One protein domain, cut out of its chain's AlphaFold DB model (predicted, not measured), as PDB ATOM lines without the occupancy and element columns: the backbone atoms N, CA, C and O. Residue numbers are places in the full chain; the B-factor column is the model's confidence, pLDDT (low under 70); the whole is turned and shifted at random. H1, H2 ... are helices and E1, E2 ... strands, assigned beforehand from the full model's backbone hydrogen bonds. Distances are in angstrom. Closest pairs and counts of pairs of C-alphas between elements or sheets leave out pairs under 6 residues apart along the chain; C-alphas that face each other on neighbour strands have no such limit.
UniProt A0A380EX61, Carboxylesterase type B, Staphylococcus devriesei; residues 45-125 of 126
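AT A GLANCE: This is residues 45 to 125 of the 126 residues of the protein "Carboxylesterase type B" of Staphylococcus devriesei (UniProt A0A380EX61). The model is an elongated body in which one long helix, H3, runs along one side, and a small two-stranded parallel ribbon, E1 with E2, lies along the other. The short helix H1 packs on the first half of H3, H2 lies at one end of the body, and the long link of residues 108 to 122 folds back from H3 to E2 at the other end. The printed part has 81 residues, with the order E1, H1, H2, H3, E2 along the chain; the sheet's order is E1, E2, parallel. The class is mostly helix, though under half of the residues are in named elements. The whole is only just compact, close to loose, with a radius of gyration of the C-alphas of 14.0 A and spans of 40 by 26 by 18 A.

HOW THE PARTS SIT: Begin at the sheet, where E1, residues 48 to 50, and E2, residues 123 to 125, are parallel neighbours at 21 degrees. Look there for N 49 and O 123, 2.9 A apart, and N 125 and O 49, 3.0 A apart, both within hydrogen-bond range. Together with H1, residues 68 to 72, H2, residues 76 to 81, and H3, residues 88 to 107, these strands form a strand-helix-strand unit, two parallel neighbour strands with helices between them along the chain. The closest C-alphas of E2 and H3 are those of Tyr 125 and Leu 93, 7.3 A apart, while E1 and H3 are apart. The closest C-alphas of E1 and H1 are those of Phe 50 and Asp 68, 6.6 A apart. H1 and H3 touch, H3 with residues 90 to 98 alone; their closest C-alphas are those of Phe 71 and Ser 94, 4.2 A apart. H2 is close to H1 but not clearly touching, with the C-alphas of Met 76 and Ile 70 the closest at 6.5 A. H2 is also close to H3 but not clearly touching, with the C-alphas of Met 76 and Ile 91 the closest at 7.2 A. H2 and H3 run opposite ways at a shallow tilt of 33 degrees, only just short of steep. In H1, H2 and H3 every O i to N i+4 pair is within hydrogen-bond range.

IN THESE COORDINATES: Find C-alpha 48 at (24.421, 28.542, -41.439); from there E1 runs 6.7 A to C-alpha 50. H1 is 6.3 A long and H2 8.7 A. Find C-alpha 88 at (35.619, 13.227, -30.072); from there H3 runs 28.1 A to C-alpha 107 at (17.914, 34.781, -26.434). E2 runs 6.9 A to C-alpha 125 at (29.974, 23.930, -38.950).

THE WHOLE: The two C-alphas farthest apart are those of Ala 81 and His 118, 42.6 A. The links from E1 to H1, 17 residues, and from H3 to E2, 15 residues, are long. The printed part has no cut, its mean pLDDT is 96.0, and no printed residue is under 70.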
ATOM      1  N   LYS A  45      18.493  37.842 -38.510       94.88
ATOM      2  CA  LYS A  45      18.538  36.728 -39.451       94.88
ATOM      3  C   LYS A  45      19.962  36.208 -39.542       94.88
ATOM      4  O   LYS A  45      20.900  36.993 -39.598       94.88
ATOM      5  N   TRP A  46      20.123  34.894 -39.545       96.56
ATOM      6  CA  TRP A  46      21.423  34.232 -39.542       96.56
ATOM      7  C   TRP A  46      21.417  33.125 -40.582       96.56
ATOM      8  O   TRP A  46      20.391  32.485 -40.806       96.56
ATOM      9  N   LEU A  47      22.561  32.934 -41.230       96.81
ATOM     10  CA  LEU A  47      22.760  31.903 -42.235       96.81
ATOM     11  C   LEU A  47      23.818  30.927 -41.724       96.81
ATOM     12  O   LEU A  47      24.887  31.348 -41.284       96.81
ATOM     13  N   VAL A  48      23.518  29.635 -41.809       96.69
ATOM     14  CA  VAL A  48      24.421  28.542 -41.439       96.69
ATOM     15  C   VAL A  48      24.648  27.633 -42.637       96.69
ATOM     16  O   VAL A  48      23.739  27.421 -43.441       96.69
ATOM     17  N   ARG A  49      25.856  27.074 -42.726       97.44
ATOM     18  CA  ARG A  49      26.200  25.976 -43.627       97.44
ATOM     19  C   ARG A  49      26.851  24.853 -42.826       97.44
ATOM     20  O   ARG A  49      27.721  25.102 -41.999       97.44
ATOM     21  N   PHE A  50      26.406  23.630 -43.063       98.25
ATOM     22  CA  PHE A  50      26.985  22.436 -42.469       98.25
ATOM     23  C   PHE A  50      27.883  21.752 -43.502       98.25
ATOM     24  O   PHE A  50      27.403  21.385 -44.573       98.25
ATOM     25  N   ASP A  51      29.165  21.606 -43.175       97.75
ATOM     26  CA  ASP A  51      30.217  21.124 -44.077       97.75
ATOM     27  C   ASP A  51      30.893  19.837 -43.582       97.75
ATOM     28  O   ASP A  51      31.700  19.255 -44.315       97.75
ATOM     29  N   TRP A  52      30.571  19.369 -42.368       97.94
ATOM     30  CA  TRP A  52      31.176  18.152 -41.830       97.94
ATOM     31  C   TRP A  52      30.940  16.970 -42.770       97.94
ATOM     32  O   TRP A  52      29.829  16.697 -43.238       97.94
ATOM     33  N   SER A  53      32.030  16.270 -43.055       97.00
ATOM     34  CA  SER A  53      32.053  15.056 -43.853       97.00
ATOM     35  C   SER A  53      33.346  14.291 -43.588       97.00
ATOM     36  O   SER A  53      34.354  14.842 -43.149       97.00
ATOM     37  N   LEU A  54      33.326  13.000 -43.893       95.50
ATOM     38  CA  LEU A  54      34.468  12.102 -43.827       95.50
ATOM     39  C   LEU A  54      34.758  11.585 -45.234       95.50
ATOM     40  O   LEU A  54      34.186  10.590 -45.677       95.50
ATOM     41  N   SER A  55      35.673  12.246 -45.942       89.75
ATOM     42  CA  SER A  55      36.014  11.917 -47.337       89.75
ATOM     43  C   SER A  55      36.462  10.460 -47.541       89.75
ATOM     44  O   SER A  55      36.257   9.885 -48.612       89.75
ATOM     45  N   SER A  56      37.032   9.837 -46.506       91.12
ATOM     46  CA  SER A  56      37.451   8.432 -46.500       91.12
ATOM     47  C   SER A  56      36.320   7.434 -46.206       91.12
ATOM     48  O   SER A  56      36.511   6.238 -46.426       91.12
ATOM     49  N   HIS A  57      35.144   7.881 -45.751       94.50
ATOM     50  CA  HIS A  57      34.034   7.023 -45.329       94.50
ATOM     51  C   HIS A  57      32.940   6.937 -46.398       94.50
ATOM     52  O   HIS A  57      32.398   7.961 -46.799       94.50
ATOM     53  N   SER A  58      32.549   5.736 -46.842       93.12
ATOM     54  CA  SER A  58      31.552   5.565 -47.920       93.12
ATOM     55  C   SER A  58      30.263   6.347 -47.685       93.12
ATOM     56  O   SER A  58      29.800   7.036 -48.590       93.12
ATOM     57  N   ASP A  59      29.746   6.279 -46.462       94.81
ATOM     58  CA  ASP A  59      28.406   6.773 -46.138       94.81
ATOM     59  C   ASP A  59      28.395   8.250 -45.737       94.81
ATOM     60  O   ASP A  59      27.333   8.856 -45.687       94.81
ATOM     61  N   PHE A  60      29.565   8.841 -45.466       96.25
ATOM     62  CA  PHE A  60      29.704  10.216 -44.967       96.25
ATOM     63  C   PHE A  60      30.668  11.046 -45.822       96.25
ATOM     64  O   PHE A  60      31.206  12.047 -45.367       96.25
ATOM     65  N   LYS A  61      30.882  10.645 -47.080       94.94
ATOM     66  CA  LYS A  61      31.798  11.287 -48.041       94.94
ATOM     67  C   LYS A  61      31.486  12.749 -48.357       94.94
ATOM     68  O   LYS A  61      32.337  13.434 -48.917       94.94
ATOM     69  N   SER A  62      30.276  13.206 -48.054       95.25
ATOM     70  CA  SER A  62      29.821  14.576 -48.264       95.25
ATOM     71  C   SER A  62      28.818  14.988 -47.189       95.25
ATOM     72  O   SER A  62      28.197  14.140 -46.546       95.25
ATOM     73  N   ALA A  63      28.630  16.298 -47.031       96.31
ATOM     74  CA  ALA A  63      27.589  16.889 -46.197       96.31
ATOM     75  C   ALA A  63      26.219  16.808 -46.896       96.31
ATOM     76  O   ALA A  63      25.682  17.806 -47.380       96.31
ATOM     77  N   TYR A  64      25.681  15.595 -47.045       94.81
ATOM     78  CA  TYR A  64      24.394  15.389 -47.708       94.81
ATOM     79  C   TYR A  64      23.222  15.873 -46.842       94.81
ATOM     80  O   TYR A  64      23.301  15.952 -45.616       94.81
ATOM     81  N   HIS A  65      22.108  16.194 -47.500       95.69
ATOM     82  CA  HIS A  65      20.893  16.657 -46.835       95.69
ATOM     83  C   HIS A  65      20.417  15.643 -45.788       95.69
ATOM     84  O   HIS A  65      20.257  14.480 -46.142       95.69
ATOM     85  N   ILE A  66      20.140  16.110 -44.561       95.88
ATOM     86  CA  ILE A  66      19.764  15.367 -43.337       95.88
ATOM     87  C   ILE A  66      20.926  14.964 -42.420       95.88
ATOM     88  O   ILE A  66      20.682  14.635 -41.257       95.88
ATOM     89  N   LEU A  67      22.173  14.980 -42.904       97.50
ATOM     90  CA  LEU A  67      23.321  14.530 -42.109       97.50
ATOM     91  C   LEU A  67      23.530  15.382 -40.848       97.50
ATOM     92  O   LEU A  67      23.885  14.869 -39.787       97.50
ATOM     93  N   ASP A  68      23.246  16.675 -40.954       97.50
ATOM     94  CA  ASP A  68      23.286  17.645 -39.866       97.50
ATOM     95  C   ASP A  68      22.359  17.274 -38.697       97.50
ATOM     96  O   ASP A  68      22.714  17.519 -37.542       97.50
ATOM     97  N   LEU A  69      21.230  16.597 -38.943       97.75
ATOM     98  CA  LEU A  69      20.302  16.197 -37.878       97.75
ATOM     99  C   LEU A  69      20.944  15.272 -36.837       97.75
ATOM    100  O   LEU A  69      20.591  15.347 -35.660       97.75
ATOM    101  N   ILE A  70      21.918  14.443 -37.226       97.88
ATOM    102  CA  ILE A  70      22.672  13.620 -36.266       97.88
ATOM    103  C   ILE A  70      23.292  14.524 -35.190       97.88
ATOM    104  O   ILE A  70      23.201  14.238 -33.995       97.88
ATOM    105  N   PHE A  71      23.861  15.654 -35.604       98.56
ATOM    106  CA  PHE A  71      24.543  16.598 -34.727       98.56
ATOM    107  C   PHE A  71      23.569  17.489 -33.961       98.56
ATOM    108  O   PHE A  71      23.798  17.748 -32.781       98.56
ATOM    109  N   TRP A  72      22.463  17.903 -34.585       97.62
ATOM    110  CA  TRP A  72      21.426  18.711 -33.929       97.62
ATOM    111  C   TRP A  72      20.781  17.978 -32.750       97.62
ATOM    112  O   TRP A  72      20.411  18.606 -31.763       97.62
ATOM    113  N   PHE A  73      20.647  16.652 -32.852       97.88
ATOM    114  CA  PHE A  73      19.988  15.819 -31.842       97.88
ATOM    115  C   PHE A  73      20.954  15.009 -30.963       97.88
ATOM    116  O   PHE A  73      20.495  14.214 -30.138       97.88
ATOM    117  N   GLY A  74      22.271  15.161 -31.136       97.00
ATOM    118  CA  GLY A  74      23.264  14.400 -30.369       97.00
ATOM    119  C   GLY A  74      23.249  12.894 -30.640       97.00
ATOM    120  O   GLY A  74      23.607  12.111 -29.762       97.00
ATOM    121  N   LYS A  75      22.823  12.472 -31.836       97.44
ATOM    122  CA  LYS A  75      22.575  11.070 -32.213       97.44
ATOM    123  C   LYS A  75      23.820  10.342 -32.713       97.44
ATOM    124  O   LYS A  75      23.822   9.724 -33.779       97.44
ATOM    125  N   MET A  76      24.898  10.424 -31.937       97.25
ATOM    126  CA  MET A  76      26.213   9.861 -32.277       97.25
ATOM    127  C   MET A  76      26.188   8.336 -32.469       97.25
ATOM    128  O   MET A  76      27.054   7.782 -33.147       97.25
ATOM    129  N   GLU A  77      25.177   7.647 -31.933       96.56
ATOM    130  CA  GLU A  77      24.948   6.222 -32.162       96.56
ATOM    131  C   GLU A  77      24.771   5.872 -33.644       96.56
ATOM    132  O   GLU A  77      25.146   4.771 -34.042       96.56
ATOM    133  N   ILE A  78      24.273   6.802 -34.469       96.94
ATOM    134  CA  ILE A  78      24.158   6.606 -35.918       96.94
ATOM    135  C   ILE A  78      25.562   6.531 -36.529       96.94
ATOM    136  O   ILE A  78      25.868   5.584 -37.242       96.94
ATOM    137  N   LEU A  79      26.461   7.460 -36.190       97.06
ATOM    138  CA  LEU A  79      27.844   7.425 -36.684       97.06
ATOM    139  C   LEU A  79      28.568   6.149 -36.229       97.06
ATOM    140  O   LEU A  79      29.244   5.493 -37.023       97.06
ATOM    141  N   ASN A  80      28.365   5.749 -34.972       95.88
ATOM    142  CA  ASN A  80      28.941   4.520 -34.430       95.88
ATOM    143  C   ASN A  80      28.404   3.256 -35.131       95.88
ATOM    144  O   ASN A  80      29.176   2.349 -35.433       95.88
ATOM    145  N   ALA A  81      27.104   3.200 -35.447       96.31
ATOM    146  CA  ALA A  81      26.499   2.088 -36.187       96.31
ATOM    147  C   ALA A  81      27.084   1.931 -37.602       96.31
ATOM    148  O   ALA A  81      27.144   0.823 -38.132       96.31
ATOM    149  N   HIS A  82      27.578   3.027 -38.175       96.25
ATOM    150  CA  HIS A  82      28.292   3.053 -39.447       96.25
ATOM    151  C   HIS A  82      29.814   2.863 -39.296       96.25
ATOM    152  O   HIS A  82      30.546   3.004 -40.264       96.25
ATOM    153  N   ASN A  83      30.308   2.461 -38.119       95.69
ATOM    154  CA  ASN A  83      31.727   2.222 -37.817       95.69
ATOM    155  C   ASN A  83      32.624   3.471 -37.831       95.69
ATOM    156  O   ASN A  83      33.850   3.342 -37.936       95.69
ATOM    157  N   VAL A  84      32.062   4.667 -37.653       95.62
ATOM    158  CA  VAL A  84      32.870   5.854 -37.350       95.62
ATOM    159  C   VAL A  84      33.354   5.744 -35.904       95.62
ATOM    160  O   VAL A  84      32.562   5.658 -34.966       95.62
ATOM    161  N   LYS A  85      34.676   5.700 -35.721       90.75
ATOM    162  CA  LYS A  85      35.329   5.523 -34.415       90.75
ATOM    163  C   LYS A  85      35.896   6.844 -33.911       90.75
ATOM    164  O   LYS A  85      36.193   7.726 -34.706       90.75
ATOM    165  N   ASN A  86      36.144   6.919 -32.602       90.88
ATOM    166  CA  ASN A  86      36.780   8.068 -31.946       90.88
ATOM    167  C   ASN A  86      36.032   9.387 -32.200       90.88
ATOM    168  O   ASN A  86      36.630  10.358 -32.649       90.88
ATOM    169  N   LEU A  87      34.736   9.407 -31.864       95.25
ATOM    170  CA  LEU A  87      33.787  10.501 -32.125       95.25
ATOM    171  C   LEU A  87      34.054  11.802 -31.338       95.25
ATOM    172  O   LEU A  87      33.127  12.551 -31.045       95.25
ATOM    173  N   THR A  88      35.287  12.068 -30.910       96.50
ATOM    174  CA  THR A  88      35.619  13.227 -30.072       96.50
ATOM    175  C   THR A  88      35.306  14.540 -30.791       96.50
ATOM    176  O   THR A  88      34.690  15.422 -30.191       96.50
ATOM    177  N   SER A  89      35.687  14.667 -32.067       96.31
ATOM    178  CA  SER A  89      35.368  15.839 -32.894       96.31
ATOM    179  C   SER A  89      33.870  15.957 -33.149       96.31
ATOM    180  O   SER A  89      33.313  17.044 -33.041       96.31
ATOM    181  N   GLU A  90      33.195  14.843 -33.414       97.69
ATOM    182  CA  GLU A  90      31.772  14.815 -33.751       97.69
ATOM    183  C   GLU A  90      30.901  15.164 -32.541       97.69
ATOM    184  O   GLU A  90      29.934  15.917 -32.660       97.69
ATOM    185  N   ILE A  91      31.278  14.674 -31.356       98.38
ATOM    186  CA  ILE A  91      30.640  15.033 -30.088       98.38
ATOM    187  C   ILE A  91      30.829  16.526 -29.814       98.38
ATOM    188  O   ILE A  91      29.863  17.192 -29.445       98.38
ATOM    189  N   ALA A  92      32.035  17.065 -30.015       98.44
ATOM    190  CA  ALA A  92      32.298  18.491 -29.824       98.44
ATOM    191  C   ALA A  92      31.478  19.354 -30.797       98.44
ATOM    192  O   ALA A  92      30.840  20.319 -30.373       98.44
ATOM    193  N   LEU A  93      31.419  18.966 -32.074       98.56
ATOM    194  CA  LEU A  93      30.614  19.640 -33.091       98.56
ATOM    195  C   LEU A  93      29.118  19.593 -32.754       98.56
ATOM    196  O   LEU A  93      28.422  20.604 -32.821       98.56
ATOM    197  N   SER A  94      28.618  18.432 -32.334       98.62
ATOM    198  CA  SER A  94      27.225  18.271 -31.916       98.62
ATOM    199  C   SER A  94      26.895  19.132 -30.698       98.62
ATOM    200  O   SER A  94      25.858  19.792 -30.671       98.62
ATOM    201  N   GLN A  95      27.791  19.191 -29.710       98.44
ATOM    202  CA  GLN A  95      27.634  20.067 -28.551       98.44
ATOM    203  C   GLN A  95      27.614  21.542 -28.952       98.44
ATOM    204  O   GLN A  95      26.772  22.280 -28.447       98.44
ATOM    205  N   GLN A  96      28.490  21.969 -29.864       98.12
ATOM    206  CA  GLN A  96      28.480  23.330 -30.399       98.12
ATOM    207  C   GLN A  96      27.119  23.654 -31.028       98.12
ATOM    208  O   GLN A  96      26.455  24.589 -30.587       98.12
ATOM    209  N   ILE A  97      26.656  22.824 -31.966       98.38
ATOM    210  CA  ILE A  97      25.377  23.019 -32.659       98.38
ATOM    211  C   ILE A  97      24.204  23.065 -31.669       98.38
ATOM    212  O   ILE A  97      23.367  23.967 -31.738       98.38
ATOM    213  N   MET A  98      24.134  22.127 -30.720       98.38
ATOM    214  CA  MET A  98      23.068  22.102 -29.711       98.38
ATOM    215  C   MET A  98      23.101  23.334 -28.801       98.38
ATOM    216  O   MET A  98      22.046  23.878 -28.465       98.38
ATOM    217  N   ASN A  99      24.291  23.794 -28.411       98.00
ATOM    218  CA  ASN A  99      24.446  24.997 -27.599       98.00
ATOM    219  C   ASN A  99      23.996  26.243 -28.362       98.00
ATOM    220  O   ASN A  99      23.291  27.072 -27.790       98.00
ATOM    221  N   ASP A 100      24.339  26.346 -29.641       97.88
ATOM    222  CA  ASP A 100      23.938  27.448 -30.512       97.88
ATOM    223  C   ASP A 100      22.415  27.465 -30.739       97.88
ATOM    224  O   ASP A 100      21.779  28.513 -30.595       97.88
ATOM    225  N   LEU A 101      21.789  26.303 -30.961       96.88
ATOM    226  CA  LEU A 101      20.325  26.176 -31.031       96.88
ATOM    227  C   LEU A 101      19.647  26.563 -29.708       96.88
ATOM    228  O   LEU A 101      18.657  27.300 -29.698       96.88
ATOM    229  N   ALA A 102      20.181  26.102 -28.574       98.06
ATOM    230  CA  ALA A 102      19.662  26.455 -27.256       98.06
ATOM    231  C   ALA A 102      19.851  27.948 -26.949       98.06
ATOM    232  O   ALA A 102      18.987  28.563 -26.318       98.06
ATOM    233  N   TYR A 103      20.961  28.540 -27.389       98.00
ATOM    234  CA  TYR A 103      21.231  29.965 -27.253       98.00
ATOM    235  C   TYR A 103      20.227  30.783 -28.065       98.00
ATOM    236  O   TYR A 103      19.625  31.705 -27.509       98.00
ATOM    237  N   PHE A 104      19.981  30.403 -29.322       97.44
ATOM    238  CA  PHE A 104      18.960  31.032 -30.155       97.44
ATOM    239  C   PHE A 104      17.586  30.983 -29.490       97.44
ATOM    240  O   PHE A 104      16.935  32.013 -29.329       97.44
ATOM    241  N   ALA A 105      17.170  29.798 -29.037       97.62
ATOM    242  CA  ALA A 105      15.865  29.594 -28.416       97.62
ATOM    243  C   ALA A 105      15.673  30.416 -27.129       97.62
ATOM    244  O   ALA A 105      14.561  30.844 -26.833       97.62
ATOM    245  N   LYS A 106      16.745  30.642 -26.360       98.19
ATOM    246  CA  LYS A 106      16.702  31.416 -25.108       98.19
ATOM    247  C   LYS A 106      16.758  32.923 -25.326       98.19
ATOM    248  O   LYS A 106      16.148  33.662 -24.559       98.19
ATOM    249  N   ASN A 107      17.525  33.375 -26.316       97.19
ATOM    250  CA  ASN A 107      17.914  34.781 -26.434       97.19
ATOM    251  C   ASN A 107      17.372  35.466 -27.693       97.19
ATOM    252  O   ASN A 107      17.555  36.672 -27.845       97.19
ATOM    253  N   SER A 108      16.747  34.721 -28.610       95.62
ATOM    254  CA  SER A 108      16.277  35.216 -29.914       95.62
ATOM    255  C   SER A 108      17.376  35.913 -30.731       95.62
ATOM    256  O   SER A 108      17.108  36.804 -31.537       95.62
ATOM    257  N   THR A 109      18.632  35.529 -30.501       96.62
ATOM    258  CA  THR A 109      19.818  36.071 -31.166       96.62
ATOM    259  C   THR A 109      20.902  35.006 -31.262       96.62
ATOM    260  O   THR A 109      20.856  34.026 -30.522       96.62
ATOM    261  N   MET A 110      21.883  35.206 -32.141       96.75
ATOM    262  CA  MET A 110      23.094  34.383 -32.219       96.75
ATOM    263  C   MET A 110      24.336  35.198 -31.864       96.75
ATOM    264  O   MET A 110      24.353  36.409 -32.096       96.75
ATOM    265  N   PRO A 111      25.396  34.553 -31.342       92.06
ATOM    266  CA  PRO A 111      26.657  35.229 -31.051       92.06
ATOM    267  C   PRO A 111      27.487  35.517 -32.314       92.06
ATOM    268  O   PRO A 111      28.498  36.210 -32.235       92.06
ATOM    269  N   TRP A 112      27.080  34.998 -33.474       93.94
ATOM    270  CA  TRP A 112      27.756  35.222 -34.751       93.94
ATOM    271  C   TRP A 112      27.091  36.336 -35.567       93.94
ATOM    272  O   TRP A 112      25.929  36.694 -35.352       93.94
ATOM    273  N   THR A 113      27.836  36.860 -36.542       94.19
ATOM    274  CA  THR A 113      27.404  37.960 -37.408       94.19
ATOM    275  C   THR A 113      26.076  37.639 -38.111       94.19
ATOM    276  O   THR A 113      25.989  36.621 -38.802       94.19
ATOM    277  N   PRO A 114      25.048  38.500 -37.982       95.75
ATOM    278  CA  PRO A 114      23.814  38.358 -38.739       95.75
ATOM    279  C   PRO A 114      24.050  38.389 -40.252       95.75
ATOM    280  O   PRO A 114      24.969  39.035 -40.766       95.75
ATOM    281  N   TYR A 115      23.174  37.712 -40.979       96.56
ATOM    282  CA  TYR A 115      23.107  37.796 -42.425       96.56
ATOM    283  C   TYR A 115      22.626  39.186 -42.858       96.56
ATOM    284  O   TYR A 115      21.641  39.723 -42.341       96.56
ATOM    285  N   SER A 116      23.268  39.748 -43.878       93.44
ATOM    286  CA  SER A 116      22.772  40.924 -44.593       93.44
ATOM    287  C   SER A 116      23.121  40.833 -46.076       93.44
ATOM    288  O   SER A 116      24.016  40.088 -46.463       93.44
ATOM    289  N   ILE A 117      22.488  41.658 -46.910       89.50
ATOM    290  CA  ILE A 117      22.844  41.757 -48.338       89.50
ATOM    291  C   ILE A 117      24.308  42.186 -48.562       89.50
ATOM    292  O   ILE A 117      24.858  41.984 -49.638       89.50
ATOM    293  N   HIS A 118      24.947  42.770 -47.542       89.25
ATOM    294  CA  HIS A 118      26.357  43.164 -47.553       89.25
ATOM    295  C   HIS A 118      27.267  42.139 -46.853       89.25
ATOM    296  O   HIS A 118      28.487  42.259 -46.910       89.25
ATOM    297  N   HIS A 119      26.688  41.133 -46.193       88.88
ATOM    298  CA  HIS A 119      27.384  40.066 -45.484       88.88
ATOM    299  C   HIS A 119      26.608  38.753 -45.645       88.88
ATOM    300  O   HIS A 119      25.746  38.405 -44.835       88.88
ATOM    301  N   THR A 120      26.919  38.041 -46.725       90.62
ATOM    302  CA  THR A 120      26.226  36.813 -47.140       90.62
ATOM    303  C   THR A 120      26.948  35.534 -46.723       90.62
ATOM    304  O   THR A 120      26.486  34.439 -47.040       90.62
ATOM    305  N   GLN A 121      28.082  35.650 -46.024       94.06
ATOM    306  CA  GLN A 121      28.859  34.492 -45.595       94.06
ATOM    307  C   GLN A 121      28.139  33.753 -44.457       94.06
ATOM    308  O   GLN A 121      27.732  34.391 -43.483       94.06
ATOM    309  N   PRO A 122      27.964  32.424 -44.566       96.44
ATOM    310  CA  PRO A 122      27.357  31.630 -43.509       96.44
ATOM    311  C   PRO A 122      28.311  31.455 -42.323       96.44
ATOM    312  O   PRO A 122      29.530  31.403 -42.494       96.44
ATOM    313  N   HIS A 123      27.756  31.250 -41.129       97.25
ATOM    314  CA  HIS A 123      28.475  30.525 -40.085       97.25
ATOM    315  C   HIS A 123      28.627  29.061 -40.519       97.25
ATOM    316  O   HIS A 123      27.654  28.450 -40.967       97.25
ATOM    317  N   VAL A 124      29.837  28.508 -40.428       97.75
ATOM    318  CA  VAL A 124      30.135  27.165 -40.943       97.75
ATOM    319  C   VAL A 124      30.420  26.207 -39.796       97.75
ATOM    320  O   VAL A 124      31.300  26.461 -38.977       97.75
ATOM    321  N   TYR A 125      29.696  25.092 -39.787       97.88
ATOM    322  CA  TYR A 125      29.974  23.930 -38.950       97.88
ATOM    323  C   TYR A 125      30.816  22.930 -39.744       97.88
ATOM    324  O   TYR A 125      30.396  22.527 -40.829       97.88
TER     325      TYR A 125